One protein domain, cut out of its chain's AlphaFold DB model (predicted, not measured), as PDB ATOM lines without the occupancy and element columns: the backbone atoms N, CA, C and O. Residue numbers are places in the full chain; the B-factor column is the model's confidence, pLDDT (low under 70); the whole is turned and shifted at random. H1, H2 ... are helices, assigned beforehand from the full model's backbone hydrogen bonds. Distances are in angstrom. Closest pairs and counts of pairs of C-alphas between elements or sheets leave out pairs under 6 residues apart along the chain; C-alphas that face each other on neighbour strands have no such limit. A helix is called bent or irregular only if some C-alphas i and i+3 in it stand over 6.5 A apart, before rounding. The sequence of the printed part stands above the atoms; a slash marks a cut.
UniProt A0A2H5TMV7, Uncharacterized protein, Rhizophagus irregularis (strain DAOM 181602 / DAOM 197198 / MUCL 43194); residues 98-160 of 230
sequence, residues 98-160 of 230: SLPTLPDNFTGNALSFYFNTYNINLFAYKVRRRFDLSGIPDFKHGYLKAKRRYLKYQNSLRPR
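Overview. This is residues 98 to 160 of the 230 residues of an uncharacterized protein of Rhizophagus irregularis (strain DAOM 181602 / DAOM 197198 / MUCL 43194) (UniProt A0A2H5TMV7). A long helix, H3, makes an arm whose residues 147 to 160 stick out from a small body of loops that holds H1 and the very short H2. The 63 printed residues have three named helices, H1, H2, H3 in chain order, and no named strand; the class is all helix, with 27 residues, under half, in named elements. The whole is loose, radius of gyration of the C-alphas 14.6 A, and spans 49 by 20 by 19 A, the arm making much of the length.

Along the chain. Find C-alpha 143 at (131.933, 116.748, 106.417); from there H3, residues 143 to 156, runs 19.8 A to C-alpha 156 at (141.803, 121.232, 89.857). H1, residues 110 to 118, begins at (114.404, 112.199, 100.068) and covers 11.3 A. H2 is residues 125 to 128, 5.1 A.

Arrangement. H3 is apart from H1 and from H2, and H1 is apart from H2. In H3 and H1 every O i to N i+4 pair is within hydrogen-bond range; H2 is too short for such a pair.

Size, cuts and confidence. Look to Asp 104 and Arg 160 for the C-alphas farthest apart, 50.1 A. The printed part has no cut. The link H2 to H3 is long, 14 residues. Confidence is under 70 at residues 138 to 146 and 159 to 160.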
ATOM      1  N   SER A  98     114.669 120.759 112.787       89.31
ATOM      2  CA  SER A  98     114.266 119.439 112.306       89.31
ATOM      3  C   SER A  98     113.716 119.560 110.886       89.31
ATOM      4  O   SER A  98     113.177 120.601 110.494       89.31
ATOM      5  N   LEU A  99     113.911 118.511 110.094       89.38
ATOM      6  CA  LEU A  99     113.184 118.381 108.842       89.38
ATOM      7  C   LEU A  99     111.761 117.884 109.115       89.38
ATOM      8  O   LEU A  99     111.560 117.175 110.103       89.38
ATOM      9  N   PRO A 100     110.797 118.220 108.242       90.00
ATOM     10  CA  PRO A 100     109.503 117.548 108.229       90.00
ATOM     11  C   PRO A 100     109.693 116.030 108.137       90.00
ATOM     12  O   PRO A 100     110.562 115.578 107.391       90.00
ATOM     13  N   THR A 101     108.923 115.250 108.892       88.38
ATOM     14  CA  THR A 101     109.034 113.785 108.896       88.38
ATOM     15  C   THR A 101     108.728 113.224 107.507       88.38
ATOM     16  O   THR A 101     107.815 113.701 106.830       88.38
ATOM     17  N   LEU A 102     109.517 112.244 107.059       87.81
ATOM     18  CA  LEU A 102     109.211 111.513 105.830       87.81
ATOM     19  C   LEU A 102     108.004 110.590 106.068       87.81
ATOM     20  O   LEU A 102     107.839 110.114 107.189       87.81
ATOM     21  N   PRO A 103     107.183 110.313 105.042       87.62
ATOM     22  CA  PRO A 103     106.137 109.296 105.135       87.62
ATOM     23  C   PRO A 103     106.717 107.929 105.528       87.62
ATOM     24  O   PRO A 103     107.786 107.564 105.036       87.62
ATOM     25  N   ASP A 104     105.997 107.155 106.346       83.00
ATOM     26  CA  ASP A 104     106.493 105.889 106.922       83.00
ATOM     27  C   ASP A 104     106.940 104.857 105.867       83.00
ATOM     28  O   ASP A 104     107.874 104.097 106.103       83.00
ATOM     29  N   ASN A 105     106.351 104.890 104.666       84.62
ATOM     30  CA  ASN A 105     106.675 103.991 103.548       84.62
ATOM     31  C   ASN A 105     107.413 104.693 102.394       84.62
ATOM     32  O   ASN A 105     107.273 104.323 101.226       84.62
ATOM     33  N   PHE A 106     108.169 105.753 102.688       84.25
ATOM     34  CA  PHE A 106     108.861 106.520 101.658       84.25
ATOM     35  C   PHE A 106     110.025 105.730 101.031       84.25
ATOM     36  O   PHE A 106     111.074 105.534 101.641       84.25
ATOM     37  N   THR A 107     109.855 105.326  99.773       82.88
ATOM     38  CA  THR A 107     110.836 104.572  98.963       82.88
ATOM     39  C   THR A 107     111.582 105.435  97.935       82.88
ATOM     40  O   THR A 107     112.403 104.932  97.171       82.88
ATOM     41  N   GLY A 108     111.309 106.743  97.897       85.19
ATOM     42  CA  GLY A 108     111.876 107.672  96.919       85.19
ATOM     43  C   GLY A 108     113.190 108.339  97.342       85.19
ATOM     44  O   GLY A 108     113.746 108.102  98.411       85.19
ATOM     45  N   ASN A 109     113.679 109.261  96.509       88.06
ATOM     46  CA  ASN A 109     114.810 110.116  96.870       88.06
ATOM     47  C   ASN A 109     114.352 111.253  97.795       88.06
ATOM     48  O   ASN A 109     113.678 112.192  97.360       88.06
ATOM     49  N   ALA A 110     114.783 111.210  99.059       87.06
ATOM     50  CA  ALA A 110     114.404 112.199 100.068       87.06
ATOM     51  C   ALA A 110     114.803 113.633  99.679       87.06
ATOM     52  O   ALA A 110     114.086 114.581  99.984       87.06
ATOM     53  N   LEU A 111     115.926 113.818  98.972       87.75
ATOM     54  CA  LEU A 111     116.381 115.148  98.551       87.75
ATOM     55  C   LEU A 111     115.406 115.791  97.564       87.75
ATOM     56  O   LEU A 111     115.093 116.974  97.703       87.75
ATOM     57  N   SER A 112     114.929 115.010  96.594       89.44
ATOM     58  CA  SER A 112     113.943 115.465  95.610       89.44
ATOM     59  C   SER A 112     112.589 115.714  96.266       89.44
ATOM     60  O   SER A 112     111.948 116.713  95.963       89.44
ATOM     61  N   PHE A 113     112.191 114.866  97.221       91.56
ATOM     62  CA  PHE A 113     110.960 115.055  97.989       91.56
ATOM     63  C   PHE A 113     110.956 116.385  98.750       91.56
ATOM     64  O   PHE A 113     110.046 117.186  98.578       91.56
ATOM     65  N   TYR A 114     111.999 116.693  99.527       91.31
ATOM     66  CA  TYR A 114     112.048 117.969 100.251       91.31
ATOM     67  C   TYR A 114     112.115 119.190  99.330       91.31
ATOM     68  O   TYR A 114     111.583 120.246  99.680       91.31
ATOM     69  N   PHE A 115     112.750 119.058  98.165       91.25
ATOM     70  CA  PHE A 115     112.791 120.129  97.176       91.25
ATOM     71  C   PHE A 115     111.415 120.374  96.548       91.25
ATOM     72  O   PHE A 115     110.977 121.516  96.505       91.25
ATOM     73  N   ASN A 116     110.706 119.323  96.142       91.44
ATOM     74  CA  ASN A 116     109.412 119.456  95.472       91.44
ATOM     75  C   ASN A 116     108.279 119.805  96.451       91.44
ATOM     76  O   ASN A 116     107.467 120.674  96.160       91.44
ATOM     77  N   THR A 117     108.241 119.166  97.624       92.19
ATOM     78  CA  THR A 117     107.129 119.291  98.583       92.19
ATOM     79  C   THR A 117     107.253 120.528  99.471       92.19
ATOM     80  O   THR A 117     106.263 121.190  99.761       92.19
ATOM     81  N   TYR A 118     108.470 120.851  99.923       90.06
ATOM     82  CA  TYR A 118     108.704 121.917 100.907       90.06
ATOM     83  C   TYR A 118     109.573 123.062 100.373       90.06
ATOM     84  O   TYR A 118     109.905 123.979 101.126       90.06
ATOM     85  N   ASN A 119     109.991 123.009  99.102       91.12
ATOM     86  CA  ASN A 119     110.956 123.944  98.513       91.12
ATOM     87  C   ASN A 119     112.275 124.044  99.313       91.12
ATOM     88  O   ASN A 119     112.933 125.086  99.388       91.12
ATOM     89  N   ILE A 120     112.683 122.944  99.955       90.69
ATOM     90  CA  ILE A 120     113.924 122.870 100.729       90.69
ATOM     91  C   ILE A 120     114.996 122.208  99.868       90.69
ATOM     92  O   ILE A 120     115.101 120.986  99.776       90.69
ATOM     93  N   ASN A 121     115.867 123.024  99.275       89.44
ATOM     94  CA  ASN A 121     116.992 122.519  98.494       89.44
ATOM     95  C   ASN A 121     118.114 121.962  99.394       89.44
ATOM     96  O   ASN A 121     119.039 122.676  99.793       89.44
ATOM     97  N   LEU A 122     118.069 120.659  99.682       86.00
ATOM     98  CA  LEU A 122     119.082 119.962 100.483       86.00
ATOM     99  C   LEU A 122     120.413 119.701  99.745       86.00
ATOM    100  O   LEU A 122     121.422 119.398 100.398       86.00
ATOM    101  N   PHE A 123     120.467 119.883  98.419       82.44
ATOM    102  CA  PHE A 123     121.729 119.877  97.663       82.44
ATOM    103  C   PHE A 123     122.572 121.121  97.970       82.44
ATOM    104  O   PHE A 123     123.807 121.056  98.007       82.44
ATOM    105  N   ALA A 124     121.921 122.247  98.267       83.62
ATOM    106  CA  ALA A 124     122.590 123.489  98.611       83.62
ATOM    107  C   ALA A 124     123.196 123.442 100.027       83.62
ATOM    108  O   ALA A 124     122.507 123.357 101.049       83.62
ATOM    109  N   TYR A 125     124.521 123.606 100.123       81.81
ATOM    110  CA  TYR A 125     125.244 123.580 101.404       81.81
ATOM    111  C   TYR A 125     124.719 124.606 102.431       81.81
ATOM    112  O   TYR A 125     124.651 124.313 103.630       81.81
ATOM    113  N   LYS A 126     124.344 125.811 101.971       84.06
ATOM    114  CA  LYS A 126     123.837 126.900 102.828       84.06
ATOM    115  C   LYS A 126     122.496 126.566 103.490       84.06
ATOM    116  O   LYS A 126     122.268 127.021 104.610       84.06
ATOM    117  N   VAL A 127     121.655 125.776 102.824       86.12
ATOM    118  CA  VAL A 127     120.365 125.305 103.345       86.12
ATOM    119  C   VAL A 127     120.618 124.144 104.301       86.12
ATOM    120  O   VAL A 127     120.304 124.235 105.485       86.12
ATOM    121  N   ARG A 128     121.352 123.124 103.845       85.62
ATOM    122  CA  ARG A 128     121.701 121.927 104.620       85.62
ATOM    123  C   ARG A 128     122.272 122.203 106.014       85.62
ATOM    124  O   ARG A 128     121.960 121.511 106.976       85.62
ATOM    125  N   ARG A 129     123.151 123.197 106.156       83.44
ATOM    126  CA  ARG A 129     123.770 123.520 107.458       83.44
ATOM    127  C   ARG A 129     122.774 124.022 108.514       83.44
ATOM    128  O   ARG A 129     123.158 124.074 109.681       83.44
ATOM    129  N   ARG A 130     121.562 124.416 108.109       87.25
ATOM    130  CA  ARG A 130     120.491 124.916 108.984       87.25
ATOM    131  C   ARG A 130     119.563 123.809 109.482       87.25
ATOM    132  O   ARG A 130     118.891 124.033 110.479       87.25
ATOM    133  N   PHE A 131     119.560 122.651 108.826       89.19
ATOM    134  CA  PHE A 131     118.681 121.533 109.154       89.19
ATOM    135  C   PHE A 131     119.445 120.363 109.774       89.19
ATOM    136  O   PHE A 131     120.656 120.183 109.539       89.19
ATOM    137  N   ASP A 132     118.747 119.594 110.601       87.31
ATOM    138  CA  ASP A 132     119.195 118.281 111.035       87.31
ATOM    139  C   ASP A 132     118.811 117.236 109.988       87.31
ATOM    140  O   ASP A 132     117.674 117.187 109.536       87.31
ATOM    141  N   LEU A 133     119.799 116.451 109.561       84.19
ATOM    142  CA  LEU A 133     119.667 115.481 108.467       84.19
ATOM    143  C   LEU A 133     119.865 114.043 108.950       84.19
ATOM    144  O   LEU A 133     120.049 113.145 108.136       84.19
ATOM    145  N   SER A 134     119.890 113.844 110.267       81.56
ATOM    146  CA  SER A 134     120.042 112.542 110.920       81.56
ATOM    147  C   SER A 134     118.970 111.537 110.482       81.56
ATOM    148  O   SER A 134     119.284 110.364 110.324       81.56
ATOM    149  N   GLY A 135     117.745 112.005 110.219       78.44
ATOM    150  CA  GLY A 135     116.610 111.175 109.807       78.44
ATOM    151  C   GLY A 135     116.540 110.810 108.320       78.44
ATOM    152  O   GLY A 135     115.592 110.143 107.927       78.44
ATOM    153  N   ILE A 136     117.489 111.237 107.474       82.69
ATOM    154  CA  ILE A 136     117.473 110.869 106.049       82.69
ATOM    155  C   ILE A 136     118.378 109.642 105.822       82.69
ATOM    156  O   ILE A 136     119.601 109.783 105.942       82.69
ATOM    157  N   PRO A 137     117.828 108.480 105.416       70.44
ATOM    158  CA  PRO A 137     118.571 107.216 105.326       70.44
ATOM    159  C   PRO A 137     119.756 107.266 104.342       70.44
ATOM    160  O   PRO A 137     120.843 106.759 104.632       70.44
ATOM    161  N   ASP A 138     119.606 107.978 103.224       69.44
ATOM    162  CA  ASP A 138     120.646 108.071 102.188       69.44
ATOM    163  C   ASP A 138     121.640 109.213 102.397       69.44
ATOM    164  O   ASP A 138     122.608 109.383 101.638       69.44
ATOM    165  N   PHE A 139     121.453 110.019 103.443       69.44
ATOM    166  CA  PHE A 139     122.252 111.215 103.646       69.44
ATOM    167  C   PHE A 139     123.600 110.921 104.321       69.44
ATOM    168  O   PHE A 139     123.951 111.438 105.378       69.44
ATOM    169  N   LYS A 140     124.449 110.146 103.639       65.88
ATOM    170  CA  LYS A 140     125.838 109.856 104.050       65.88
ATOM    171  C   LYS A 140     126.824 110.972 103.673       65.88
ATOM    172  O   LYS A 140     128.044 110.777 103.667       65.88
ATOM    173  N   HIS A 141     126.343 112.167 103.310       58.56
ATOM    174  CA  HIS A 141     127.200 113.274 102.865       58.56
ATOM    175  C   HIS A 141     127.772 114.057 104.054       58.56
ATOM    176  O   HIS A 141     127.479 115.234 104.278       58.56
ATOM    177  N   GLY A 142     128.622 113.380 104.825       62.56
ATOM    178  CA  GLY A 142     129.333 113.961 105.959       62.56
ATOM    179  C   GLY A 142     130.355 115.031 105.558       62.56
ATOM    180  O   GLY A 142     130.733 115.184 104.388       62.56
ATOM    181  N   TYR A 143     130.862 115.751 106.564       63.62
ATOM    182  CA  TYR A 143     131.933 116.748 106.417       63.62
ATOM    183  C   TYR A 143     133.131 116.212 105.623       63.62
ATOM    184  O   TYR A 143     133.701 116.937 104.816       63.62
ATOM    185  N   LEU A 144     133.467 114.927 105.773       61.16
ATOM    186  CA  LEU A 144     134.557 114.278 105.043       61.16
ATOM    187  C   LEU A 144     134.330 114.240 103.527       61.16
ATOM    188  O   LEU A 144     135.248 114.545 102.769       61.16
ATOM    189  N   LYS A 145     133.112 113.934 103.064       67.69
ATOM    190  CA  LYS A 145     132.788 113.901 101.629       67.69
ATOM    191  C   LYS A 145     132.765 115.315 101.038       67.69
ATOM    192  O   LYS A 145     133.231 115.520  99.920       67.69
ATOM    193  N   ALA A 146     132.319 116.304 101.819       64.81
ATOM    194  CA  ALA A 146     132.428 117.720 101.460       64.81
ATOM    195  C   ALA A 146     133.893 118.199 101.404       64.81
ATOM    196  O   ALA A 146     134.280 118.839 100.430       64.81
ATOM    197  N   LYS A 147     134.722 117.828 102.389       70.81
ATOM    198  CA  LYS A 147     136.160 118.137 102.431       70.81
ATOM    199  C   LYS A 147     136.899 117.514 101.246       70.81
ATOM    200  O   LYS A 147     137.692 118.206 100.623       70.81
ATOM    201  N   ARG A 148     136.607 116.254 100.887       76.56
ATOM    202  CA  ARG A 148     137.177 115.595  99.694       76.56
ATOM    203  C   ARG A 148     136.819 116.332  98.404       76.56
ATOM    204  O   ARG A 148     137.705 116.584  97.600       76.56
ATOM    205  N   ARG A 149     135.546 116.706  98.214       73.50
ATOM    206  CA  ARG A 149     135.117 117.473  97.030       73.50
ATOM    207  C   ARG A 149     135.791 118.845  96.962       73.50
ATOM    208  O   ARG A 149     136.254 119.226  95.897       73.50
ATOM    209  N   TYR A 150     135.896 119.540  98.094       72.44
ATOM    210  CA  TYR A 150     136.592 120.824  98.177       72.44
ATOM    211  C   TYR A 150     138.091 120.694  97.878       72.44
ATOM    212  O   TYR A 150     138.606 121.474  97.090       72.44
ATOM    213  N   LEU A 151     138.780 119.689  98.435       75.62
ATOM    214  CA  LEU A 151     140.183 119.418  98.102       75.62
ATOM    215  C   LEU A 151     140.357 119.099  96.613       75.62
ATOM    216  O   LEU A 151     141.271 119.620  95.992       75.62
ATOM    217  N   LYS A 152     139.473 118.277  96.033       81.44
ATOM    218  CA  LYS A 152     139.512 117.942  94.602       81.44
ATOM    219  C   LYS A 152     139.359 119.192  93.729       81.44
ATOM    220  O   LYS A 152     140.128 119.355  92.794       81.44
ATOM    221  N   TYR A 153     138.425 120.077  94.077       74.81
ATOM    222  CA  TYR A 153     138.239 121.369  93.412       74.81
ATOM    223  C   TYR A 153     139.461 122.288  93.567       74.81
ATOM    224  O   TYR A 153     139.943 122.856  92.598       74.81
ATOM    225  N   GLN A 154     140.019 122.397  94.774       73.00
ATOM    226  CA  GLN A 154     141.243 123.171  95.006       73.00
ATOM    227  C   GLN A 154     142.427 122.615  94.205       73.00
ATOM    228  O   GLN A 154     143.213 123.386  93.672       73.00
ATOM    229  N   ASN A 155     142.528 121.293  94.063       75.62
ATOM    230  CA  ASN A 155     143.559 120.650  93.254       75.62
ATOM    231  C   ASN A 155     143.332 120.839  91.748       75.62
ATOM    232  O   ASN A 155     144.312 120.944  91.025       75.62
ATOM    233  N   SER A 156     142.084 120.918  91.269       73.25
ATOM    234  CA  SER A 156     141.803 121.232  89.857       73.25
ATOM    235  C   SER A 156     142.051 122.698  89.507       73.25
ATOM    236  O   SER A 156     142.246 123.014  88.343       73.25
ATOM    237  N   LEU A 157     142.026 123.589  90.503       73.75
ATOM    238  CA  LEU A 157     142.403 124.994  90.340       73.75
ATOM    239  C   LEU A 157     143.914 125.222  90.427       73.75
ATOM    240  O   LEU A 157     144.376 126.312  90.098       73.75
ATOM    241  N   ARG A 158     144.691 124.238  90.904       72.31
ATOM    242  CA  ARG A 158     146.148 124.361  90.882       72.31
ATOM    243  C   ARG A 158     146.612 124.266  89.430       72.31
ATOM    244  O   ARG A 158     146.203 123.326  88.746       72.31
ATOM    245  N   PRO A 159     147.460 125.196  88.963       63.53
ATOM    246  CA  PRO A 159     148.069 125.069  87.654       63.53
ATOM    247  C   PRO A 159     148.801 123.726  87.585       63.53
ATOM    248  O   PRO A 159     149.489 123.327  88.530       63.53
ATOM    249  N   ARG A 160     148.580 122.999  86.487       61.12
ATOM    250  CA  ARG A 160     149.282 121.749  86.196       61.12
ATOM    251  C   ARG A 160     150.773 122.076  86.194       61.12
ATOM    252  O   ARG A 160     151.163 123.037  85.536       61.12
TER     253      ARG A 160